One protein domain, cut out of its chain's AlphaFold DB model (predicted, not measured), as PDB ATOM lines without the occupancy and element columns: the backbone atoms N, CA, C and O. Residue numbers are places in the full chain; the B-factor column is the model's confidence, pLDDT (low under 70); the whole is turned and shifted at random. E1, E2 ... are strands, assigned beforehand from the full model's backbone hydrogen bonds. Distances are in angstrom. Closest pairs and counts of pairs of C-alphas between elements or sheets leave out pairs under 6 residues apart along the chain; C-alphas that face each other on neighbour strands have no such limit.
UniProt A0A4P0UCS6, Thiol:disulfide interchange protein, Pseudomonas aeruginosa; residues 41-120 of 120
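AT A GLANCE: This is residues 41 to 120 of the 120 residues of the protein "Thiol:disulfide interchange protein" of Pseudomonas aeruginosa (UniProt A0A4P0UCS6). A narrow, strongly twisted sheet, long E3 and E6 side by side with short E1 and E2 along E3's other edge, has the hairpin E4 and E5 beyond one end. Six named strands, E1 to E6 in chain order, no named helix, hold 34 of 80 printed residues, under half; the class is all strand, both sheets antiparallel. It is only just compact, close to loose (radius of gyration of the C-alphas 13.8 A), spanning 41 by 24 by 22 A.

IN THESE COORDINATES: Find C-alpha 55 at (180.513, 208.400, 126.602), where E3, residues 55 to 62, starts its 22.8 A. E6, 106 to 114, runs 24.5 A to (183.973, 206.630, 128.427). E1 is 44 to 46, E2 50 to 52, E4 91 to 95, E5 99 to 104.

HOW THE PARTS SIT: Beside E3, find E6 (N 58 to O 111, 3.0 A) on one side, E1 (N 61 to O 45, 2.8 A) and E2 (N 52 to O 55, 2.7 A) on the other. E4 and E5 form a hairpin (N 93 to O 101, 2.8 A). E5 runs on into E6 at 87 degrees.

THE WHOLE: C-alphas 65 and 120 are farthest apart, 42.0 A. The printed part has no cut; the link E3 to E4 is long. Residues 117 to 120 have pLDDT under 70.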
ATOM      1  N   ALA A  41     170.867 195.576 146.183       91.25
ATOM      2  CA  ALA A  41     170.391 195.703 144.804       91.25
ATOM      3  C   ALA A  41     169.026 196.409 144.692       91.25
ATOM      4  O   ALA A  41     168.667 196.910 143.628       91.25
ATOM      5  N   GLU A  42     168.253 196.451 145.776       94.19
ATOM      6  CA  GLU A  42     166.995 197.189 145.848       94.19
ATOM      7  C   GLU A  42     167.211 198.638 146.291       94.19
ATOM      8  O   GLU A  42     166.439 199.509 145.887       94.19
ATOM      9  N   VAL A  43     168.266 198.893 147.075       95.75
ATOM     10  CA  VAL A  43     168.651 200.231 147.544       95.75
ATOM     11  C   VAL A  43     169.145 201.109 146.404       95.75
ATOM     12  O   VAL A  43     168.769 202.274 146.358       95.75
ATOM     13  N   LEU A  44     169.979 200.581 145.502       95.94
ATOM     14  CA  LEU A  44     170.502 201.324 144.357       95.94
ATOM     15  C   LEU A  44     170.102 200.637 143.053       95.94
ATOM     16  O   LEU A  44     170.656 199.599 142.689       95.94
ATOM     17  N   LYS A  45     169.180 201.259 142.323       96.50
ATOM     18  CA  LYS A  45     168.769 200.821 140.987       96.50
ATOM     19  C   LYS A  45     169.375 201.742 139.944       96.50
ATOM     20  O   LYS A  45     169.393 202.954 140.131       96.50
ATOM     21  N   LEU A  46     169.868 201.168 138.853       96.25
ATOM     22  CA  LEU A  46     170.355 201.928 137.708       96.25
ATOM     23  C   LEU A  46     169.368 201.808 136.555       96.25
ATOM     24  O   LEU A  46     168.887 200.714 136.255       96.25
ATOM     25  N   ASP A  47     169.117 202.932 135.900       96.56
ATOM     26  CA  ASP A  47     168.393 202.966 134.641       96.56
ATOM     27  C   ASP A  47     169.233 202.361 133.513       96.56
ATOM     28  O   ASP A  47     170.443 202.134 133.628       96.56
ATOM     29  N   ALA A  48     168.578 202.126 132.377       96.12
ATOM     30  CA  ALA A  48     169.251 201.667 131.175       96.12
ATOM     31  C   ALA A  48     170.403 202.612 130.793       96.12
ATOM     32  O   ALA A  48     170.239 203.833 130.718       96.12
ATOM     33  N   VAL A  49     171.565 202.021 130.511       95.75
ATOM     34  CA  VAL A  49     172.736 202.758 130.038       95.75
ATOM     35  C   VAL A  49     172.436 203.350 128.665       95.75
ATOM     36  O   VAL A  49     172.016 202.650 127.744       95.75
ATOM     37  N   GLN A  50     172.687 204.645 128.523       96.19
ATOM     38  CA  GLN A  50     172.515 205.389 127.282       96.19
ATOM     39  C   GLN A  50     173.875 205.814 126.744       96.19
ATOM     40  O   GLN A  50     174.706 206.336 127.488       96.19
ATOM     41  N   GLN A  51     174.096 205.626 125.445       95.19
ATOM     42  CA  GLN A  51     175.283 206.136 124.771       95.19
ATOM     43  C   GLN A  51     175.066 207.589 124.333       95.19
ATOM     44  O   GLN A  51     174.072 207.921 123.690       95.19
ATOM     45  N   GLN A  52     176.023 208.449 124.662       92.44
ATOM     46  CA  GLN A  52     176.080 209.861 124.303       92.44
ATOM     47  C   GLN A  52     177.446 210.156 123.670       92.44
ATOM     48  O   GLN A  52     178.411 210.494 124.367       92.44
ATOM     49  N   GLY A  53     177.538 210.001 122.346       91.88
ATOM     50  CA  GLY A  53     178.800 210.135 121.612       91.88
ATOM     51  C   GLY A  53     179.845 209.132 122.111       91.88
ATOM     52  O   GLY A  53     179.596 207.925 122.104       91.88
ATOM     53  N   ASP A  54     180.973 209.651 122.599       92.12
ATOM     54  CA  ASP A  54     182.104 208.868 123.122       92.12
ATOM     55  C   ASP A  54     181.973 208.517 124.615       92.12
ATOM     56  O   ASP A  54     182.938 208.102 125.262       92.12
ATOM     57  N   SER A  55     180.786 208.697 125.196       94.62
ATOM     58  CA  SER A  55     180.513 208.400 126.602       94.62
ATOM     59  C   SER A  55     179.234 207.596 126.779       94.62
ATOM     60  O   SER A  55     178.313 207.673 125.970       94.62
ATOM     61  N   PHE A  56     179.166 206.852 127.870       95.81
ATOM     62  CA  PHE A  56     177.953 206.252 128.392       95.81
ATOM     63  C   PHE A  56     177.464 207.037 129.604       95.81
ATOM     64  O   PHE A  56     178.253 207.632 130.344       95.81
ATOM     65  N   SER A  57     176.152 207.015 129.810       96.50
ATOM     66  CA  SER A  57     175.489 207.602 130.970       96.50
ATOM     67  C   SER A  57     174.427 206.667 131.531       96.50
ATOM     68  O   SER A  57     173.718 206.031 130.754       96.50
ATOM     69  N   ALA A  58     174.275 206.629 132.851       97.12
ATOM     70  CA  ALA A  58     173.170 205.946 133.517       97.12
ATOM     71  C   ALA A  58     172.691 206.772 134.713       97.12
ATOM     72  O   ALA A  58     173.506 207.250 135.505       97.12
ATOM     73  N   ALA A  59     171.378 206.952 134.837       97.31
ATOM     74  CA  ALA A  59     170.787 207.519 136.043       97.31
ATOM     75  C   ALA A  59     170.691 206.438 137.125       97.31
ATOM     76  O   ALA A  59     170.525 205.256 136.815       97.31
ATOM     77  N   GLY A  60     170.840 206.839 138.383       97.00
ATOM     78  CA  GLY A  60     170.674 205.962 139.531       97.00
ATOM     79  C   GLY A  60     169.592 206.479 140.467       97.00
ATOM     80  O   GLY A  60     169.552 207.671 140.765       97.00
ATOM     81  N   HIS A  61     168.764 205.560 140.954       97.88
ATOM     82  CA  HIS A  61     167.733 205.803 141.951       97.88
ATOM     83  C   HIS A  61     168.119 205.124 143.266       97.88
ATOM     84  O   HIS A  61     168.315 203.904 143.314       97.88
ATOM     85  N   VAL A  62     168.222 205.921 144.329       97.88
ATOM     86  CA  VAL A  62     168.441 205.454 145.698       97.88
ATOM     87  C   VAL A  62     167.105 205.406 146.430       97.88
ATOM     88  O   VAL A  62     166.428 206.427 146.528       97.88
ATOM     89  N   ALA A  63     166.754 204.236 146.962       97.56
ATOM     90  CA  ALA A  63     165.494 204.012 147.661       97.56
ATOM     91  C   ALA A  63     165.286 204.969 148.849       97.56
ATOM     92  O   ALA A  63     166.232 205.363 149.540       97.56
ATOM     93  N   ASP A  64     164.024 205.293 149.129       95.62
ATOM     94  CA  ASP A  64     163.650 206.187 150.224       95.62
ATOM     95  C   ASP A  64     164.168 205.694 151.581       95.62
ATOM     96  O   ASP A  64     164.041 204.524 151.944       95.62
ATOM     97  N   GLY A  65     164.739 206.615 152.358       94.75
ATOM     98  CA  GLY A  65     165.348 206.303 153.655       94.75
ATOM     99  C   GLY A  65     166.765 205.729 153.568       94.75
ATOM    100  O   GLY A  65     167.362 205.462 154.612       94.75
ATOM    101  N   TYR A  66     167.325 205.595 152.362       96.38
ATOM    102  CA  TYR A  66     168.701 205.171 152.128       96.38
ATOM    103  C   TYR A  66     169.539 206.282 151.497       96.38
ATOM    104  O   TYR A  66     169.033 207.249 150.928       96.38
ATOM    105  N   TYR A  67     170.856 206.134 151.608       96.62
ATOM    106  CA  TYR A  67     171.822 206.974 150.917       96.62
ATOM    107  C   TYR A  67     173.022 206.138 150.470       96.62
ATOM    108  O   TYR A  67     173.365 205.133 151.096       96.62
ATOM    109  N   VAL A  68     173.681 206.572 149.397       96.62
ATOM    110  CA  VAL A  68     174.901 205.942 148.876       96.62
ATOM    111  C   VAL A  68     176.059 206.919 149.000       96.62
ATOM    112  O   VAL A  68     175.947 208.074 148.593       96.62
ATOM    113  N   TYR A  69     177.183 206.460 149.547       97.06
ATOM    114  CA  TYR A  69     178.406 207.253 149.621       97.06
ATOM    115  C   TYR A  69     179.011 207.442 148.231       97.06
ATOM    116  O   TYR A  69     179.324 206.469 147.545       97.06
ATOM    117  N   ARG A  70     179.257 208.693 147.840       97.31
ATOM    118  CA  ARG A  70     179.838 209.027 146.533       97.31
ATOM    119  C   ARG A  70     181.186 208.344 146.301       97.31
ATOM    120  O   ARG A  70     181.423 207.806 145.227       97.31
ATOM    121  N   HIS A  71     182.043 208.324 147.321       95.50
ATOM    122  CA  HIS A  71     183.384 207.737 147.247       95.50
ATOM    123  C   HIS A  71     183.394 206.196 147.197       95.50
ATOM    124  O   HIS A  71     184.430 205.602 146.908       95.50
ATOM    125  N   ALA A  72     182.263 205.544 147.492       93.81
ATOM    126  CA  ALA A  72     182.130 204.089 147.438       93.81
ATOM    127  C   ALA A  72     181.710 203.583 146.045       93.81
ATOM    128  O   ALA A  72     181.794 202.385 145.780       93.81
ATOM    129  N   ILE A  73     181.267 204.474 145.153       95.25
ATOM    130  CA  ILE A  73     180.844 204.108 143.802       95.25
ATOM    131  C   ILE A  73     182.080 203.948 142.919       95.25
ATOM    132  O   ILE A  73     182.842 204.893 142.714       95.25
ATOM    133  N   LYS A  74     182.245 202.749 142.361       94.62
ATOM    134  CA  LYS A  74     183.313 202.414 141.420       94.62
ATOM    135  C   LYS A  74     182.745 201.677 140.222       94.62
ATOM    136  O   LYS A  74     181.789 200.915 140.356       94.62
ATOM    137  N   LEU A  75     183.367 201.882 139.069       93.56
ATOM    138  CA  LEU A  75     183.105 201.105 137.867       93.56
ATOM    139  C   LEU A  75     184.327 200.237 137.585       93.56
ATOM    140  O   LEU A  75     185.450 200.735 137.591       93.56
ATOM    141  N   VAL A  76     184.108 198.947 137.350       93.94
ATOM    142  CA  VAL A  76     185.166 197.993 137.010       93.94
ATOM    143  C   VAL A  76     184.828 197.283 135.706       93.94
ATOM    144  O   VAL A  76     183.655 197.042 135.418       93.94
ATOM    145  N   ASP A  77     185.847 196.979 134.904       91.12
ATOM    146  CA  ASP A  77     185.693 196.173 133.695       91.12
ATOM    147  C   ASP A  77     185.534 194.675 134.030       91.12
ATOM    148  O   ASP A  77     185.601 194.248 135.185       91.12
ATOM    149  N   ALA A  78     185.328 193.849 133.002       91.06
ATOM    150  CA  ALA A  78     185.169 192.402 133.168       91.06
ATOM    151  C   ALA A  78     186.438 191.697 133.692       91.06
ATOM    152  O   ALA A  78     186.374 190.539 134.105       91.06
ATOM    153  N   GLN A  79     187.587 192.371 133.657       93.25
ATOM    154  CA  GLN A  79     188.876 191.901 134.158       93.25
ATOM    155  C   GLN A  79     189.169 192.437 135.571       93.25
ATOM    156  O   GLN A  79     190.176 192.058 136.168       93.25
ATOM    157  N   GLY A  80     188.281 193.268 136.125       92.69
ATOM    158  CA  GLY A  80     188.405 193.867 137.448       92.69
ATOM    159  C   GLY A  80     189.249 195.141 137.492       92.69
ATOM    160  O   GLY A  80     189.566 195.604 138.588       92.69
ATOM    161  N   HIS A  81     189.625 195.725 136.352       92.12
ATOM    162  CA  HIS A  81     190.314 197.013 136.337       92.12
ATOM    163  C   HIS A  81     189.330 198.158 136.539       92.12
ATOM    164  O   HIS A  81     188.230 198.161 135.988       92.12
ATOM    165  N   GLU A  82     189.747 199.159 137.309       92.19
ATOM    166  CA  GLU A  82     188.948 200.356 137.542       92.19
ATOM    167  C   GLU A  82     188.829 201.190 136.259       92.19
ATOM    168  O   GLU A  82     189.820 201.514 135.601       92.19
ATOM    169  N   VAL A  83     187.593 201.533 135.909       92.62
ATOM    170  CA  VAL A  83     187.245 202.361 134.755       92.62
ATOM    171  C   VAL A  83     186.983 203.779 135.241       92.62
ATOM    172  O   VAL A  83     186.310 203.989 136.250       92.62
ATOM    173  N   SER A  84     187.484 204.771 134.500       92.94
ATOM    174  CA  SER A  84     187.241 206.178 134.816       92.94
ATOM    175  C   SER A  84     185.745 206.480 134.874       92.94
ATOM    176  O   SER A  84     185.031 206.361 133.879       92.94
ATOM    177  N   LEU A  85     185.292 206.915 136.047       95.06
ATOM    178  CA  LEU A  85     183.904 207.242 136.327       95.06
ATOM    179  C   LEU A  85     183.803 208.698 136.773       95.06
ATOM    180  O   LEU A  85     184.478 209.137 137.701       95.06
ATOM    181  N   THR A  86     182.938 209.449 136.107       96.12
ATOM    182  CA  THR A  86     182.569 210.807 136.497       96.12
ATOM    183  C   THR A  86     181.247 210.759 137.247       96.12
ATOM    184  O   THR A  86     180.257 210.230 136.742       96.12
ATOM    185  N   LEU A  87     181.250 211.339 138.445       97.06
ATOM    186  CA  LEU A  87     180.099 211.454 139.332       97.06
ATOM    187  C   LEU A  87     179.832 212.938 139.628       97.06
ATOM    188  O   LEU A  87     180.804 213.661 139.895       97.06
ATOM    189  N   PRO A  88     178.567 213.403 139.633       96.75
ATOM    190  CA  PRO A  88     178.219 214.779 139.987       96.75
ATOM    191  C   PRO A  88     178.623 215.103 141.432       96.75
ATOM    192  O   PRO A  88     178.978 214.210 142.199       96.75
ATOM    193  N   ALA A  89     178.571 216.373 141.831       97.25
ATOM    194  CA  ALA A  89     178.713 216.717 143.247       97.25
ATOM    195  C   ALA A  89     177.614 216.021 144.072       97.25
ATOM    196  O   ALA A  89     176.469 215.930 143.621       97.25
ATOM    197  N   GLY A  90     177.975 215.492 145.241       97.12
ATOM    198  CA  GLY A  90     177.013 214.888 146.161       97.12
ATOM    199  C   GLY A  90     176.474 215.901 147.166       97.12
ATOM    200  O   GLY A  90     176.870 217.066 147.198       97.12
ATOM    201  N   THR A  91     175.567 215.449 148.028       98.31
ATOM    202  CA  THR A  91     175.160 216.229 149.202       98.31
ATOM    203  C   THR A  91     176.173 216.006 150.316       98.31
ATOM    204  O   THR A  91     176.433 214.861 150.686       98.31
ATOM    205  N   ALA A  92     176.735 217.087 150.856       98.25
ATOM    206  CA  ALA A  92     177.636 217.001 151.998       98.25
ATOM    207  C   ALA A  92     176.901 216.427 153.220       98.25
ATOM    208  O   ALA A  92     175.790 216.851 153.551       98.25
ATOM    209  N   LYS A  93     177.527 215.470 153.900       96.81
ATOM    210  CA  LYS A  93     177.016 214.831 155.113       96.81
ATOM    211  C   LYS A  93     178.165 214.602 156.081       96.81
ATOM    212  O   LYS A  93     179.240 214.204 155.659       96.81
ATOM    213  N   HIS A  94     177.914 214.826 157.364       97.19
ATOM    214  CA  HIS A  94     178.819 214.420 158.431       97.19
ATOM    215  C   HIS A  94     178.239 213.194 159.137       97.19
ATOM    216  O   HIS A  94     177.070 213.224 159.535       97.19
ATOM    217  N   ASP A  95     179.009 212.118 159.287       94.56
ATOM    218  CA  ASP A  95     178.599 210.958 160.083       94.56
ATOM    219  C   ASP A  95     179.743 210.321 160.878       94.56
ATOM    220  O   ASP A  95     180.907 210.684 160.743       94.56
ATOM    221  N   GLU A  96     179.395 209.381 161.755       96.00
ATOM    222  CA  GLU A  96     180.342 208.719 162.659       96.00
ATOM    223  C   GLU A  96     181.290 207.730 161.961       96.00
ATOM    224  O   GLU A  96     182.298 207.339 162.546       96.00
ATOM    225  N   PHE A  97     180.986 207.326 160.725       93.94
ATOM    226  CA  PHE A  97     181.762 206.325 159.993       93.94
ATOM    227  C   PHE A  97     182.851 206.968 159.137       93.94
ATOM    228  O   PHE A  97     183.972 206.462 159.084       93.94
ATOM    229  N   PHE A  98     182.529 208.082 158.474       95.44
ATOM    230  CA  PHE A  98     183.417 208.741 157.513       95.44
ATOM    231  C   PHE A  98     183.668 210.223 157.809       95.44
ATOM    232  O   PHE A  98     184.457 210.845 157.101       95.44
ATOM    233  N   GLY A  99     183.044 210.798 158.842       96.38
ATOM    234  CA  GLY A  99     183.116 212.233 159.099       96.38
ATOM    235  C   GLY A  99     182.489 213.007 157.944       96.38
ATOM    236  O   GLY A  99     181.397 212.663 157.492       96.38
ATOM    237  N   ASP A 100     183.186 214.033 157.457       97.56
ATOM    238  CA  ASP A 100     182.746 214.840 156.319       97.56
ATOM    239  C   ASP A 100     182.843 214.054 155.003       97.56
ATOM    240  O   ASP A 100     183.923 213.689 154.536       97.56
ATOM    241  N   THR A 101     181.694 213.804 154.382       97.50
ATOM    242  CA  THR A 101     181.570 212.995 153.170       97.50
ATOM    243  C   THR A 101     180.493 213.531 152.228       97.50
ATOM    244  O   THR A 101     179.773 214.477 152.541       97.50
ATOM    245  N   GLU A 102     180.375 212.920 151.052       98.19
ATOM    246  CA  GLU A 102     179.348 213.223 150.055       98.19
ATOM    247  C   GLU A 102     178.450 212.003 149.835       98.19
ATOM    248  O   GLU A 102     178.938 210.878 149.671       98.19
ATOM    249  N   ILE A 103     177.139 212.231 149.788       98.19
ATOM    250  CA  ILE A 103     176.130 211.188 149.591       98.19
ATOM    251  C   ILE A 103     175.162 211.501 148.446       98.19
ATOM    252  O   ILE A 103     174.959 212.661 148.080       98.19
ATOM    253  N   TYR A 104     174.512 210.458 147.935       98.25
ATOM    254  CA  TYR A 104     173.364 210.542 147.032       98.25
ATOM    255  C   TYR A 104     172.112 209.954 147.679       98.25
ATOM    256  O   TYR A 104     172.188 208.955 148.392       98.25
ATOM    257  N   THR A 105     170.968 210.575 147.395       97.81
ATOM    258  CA  THR A 105     169.618 210.147 147.799       97.81
ATOM    259  C   THR A 105     168.670 210.343 146.617       97.81
ATOM    260  O   THR A 105     168.949 211.196 145.767       97.81
ATOM    261  N   GLY A 106     167.581 209.572 146.545       97.38
ATOM    262  CA  GLY A 106     166.625 209.642 145.436       97.38
ATOM    263  C   GLY A 106     167.317 209.558 144.071       97.38
ATOM    264  O   GLY A 106     168.188 208.714 143.866       97.38
ATOM    265  N   ASP A 107     166.985 210.484 143.171       97.38
ATOM    266  CA  ASP A 107     167.471 210.520 141.780       97.38
ATOM    267  C   ASP A 107     168.727 211.388 141.569       97.38
ATOM    268  O   ASP A 107     169.036 211.811 140.453       97.38
ATOM    269  N   ALA A 108     169.460 211.714 142.637       96.56
ATOM    270  CA  ALA A 108     170.604 212.628 142.555       96.56
ATOM    271  C   ALA A 108     171.845 212.028 141.856       96.56
ATOM    272  O   ALA A 108     172.820 212.742 141.608       96.56
ATOM    273  N   LEU A 109     171.845 210.723 141.568       97.38
ATOM    274  CA  LEU A 109     172.990 210.021 140.999       97.38
ATOM    275  C   LEU A 109     172.915 209.973 139.466       97.38
ATOM    276  O   LEU A 109     171.967 209.454 138.881       97.38
ATOM    277  N   ASN A 110     173.981 210.429 138.811       97.12
ATOM    278  CA  ASN A 110     174.218 210.203 137.388       97.12
ATOM    279  C   ASN A 110     175.652 209.702 137.181       97.12
ATOM    280  O   ASN A 110     176.612 210.333 137.617       97.12
ATOM    281  N   LEU A 111     175.791 208.550 136.540       96.56
ATOM    282  CA  LEU A 111     177.065 207.918 136.226       96.56
ATOM    283  C   LEU A 111     177.457 208.301 134.807       96.56
ATOM    284  O   LEU A 111     176.656 208.098 133.896       96.56
ATOM    285  N   ARG A 112     178.690 208.769 134.593       96.31
ATOM    286  CA  ARG A 112     179.226 208.989 133.243       96.31
ATOM    287  C   ARG A 112     180.612 208.380 133.084       96.31
ATOM    288  O   ARG A 112     181.495 208.644 133.892       96.31
ATOM    289  N   PHE A 113     180.814 207.592 132.037       95.00
ATOM    290  CA  PHE A 113     182.070 206.878 131.785       95.00
ATOM    291  C   PHE A 113     182.357 206.793 130.277       95.00
ATOM    292  O   PHE A 113     181.428 206.924 129.478       95.00
ATOM    293  N   PRO A 114     183.623 206.654 129.846       92.81
ATOM    294  CA  PRO A 114     183.973 206.630 128.427       92.81
ATOM    295  C   PRO A 114     183.459 205.362 127.732       92.81
ATOM    296  O   PRO A 114     183.416 204.289 128.333       92.81
ATOM    297  N   ALA A 115     183.093 205.482 126.452       86.19
ATOM    298  CA  ALA A 115     182.591 204.357 125.664       86.19
ATOM    299  C   ALA A 115     183.686 203.396 125.174       86.19
ATOM    300  O   ALA A 115     183.420 202.235 124.867       86.19
ATOM    301  N   THR A 116     184.923 203.879 125.147       75.38
ATOM    302  CA  THR A 116     186.105 203.125 124.741       75.38
ATOM    303  C   THR A 116     186.979 202.895 125.967       75.38
ATOM    304  O   THR A 116     187.329 203.848 126.666       75.38
ATOM    305  N   ALA A 117     187.342 201.635 126.228       59.97
ATOM    306  CA  ALA A 117     188.393 201.316 127.191       59.97
ATOM    307  C   ALA A 117     189.683 202.046 126.768       59.97
ATOM    308  O   ALA A 117     189.968 202.077 125.568       59.97
ATOM    309  N   PRO A 118     190.446 202.660 127.694       55.47
ATOM    310  CA  PRO A 118     191.647 203.398 127.324       55.47
ATOM    311  C   PRO A 118     192.556 202.510 126.468       55.47
ATOM    312  O   PRO A 118     192.839 201.367 126.831       55.47
ATOM    313  N   ALA A 119     192.967 203.025 125.305       52.53
ATOM    314  CA  ALA A 119     193.974 202.370 124.484       52.53
ATOM    315  C   ALA A 119     195.232 202.202 125.346       52.53
ATOM    316  O   ALA A 119     195.747 203.181 125.886       52.53
ATOM    317  N   ARG A 120     195.627 200.945 125.540       46.34
ATOM    318  CA  ARG A 120     196.767 200.533 126.357       46.34
ATOM    319  C   ARG A 120     198.078 201.148 125.881       46.34
ATOM    320  O   ARG A 120     198.265 201.226 124.647       46.34
TER     321      ARG A 120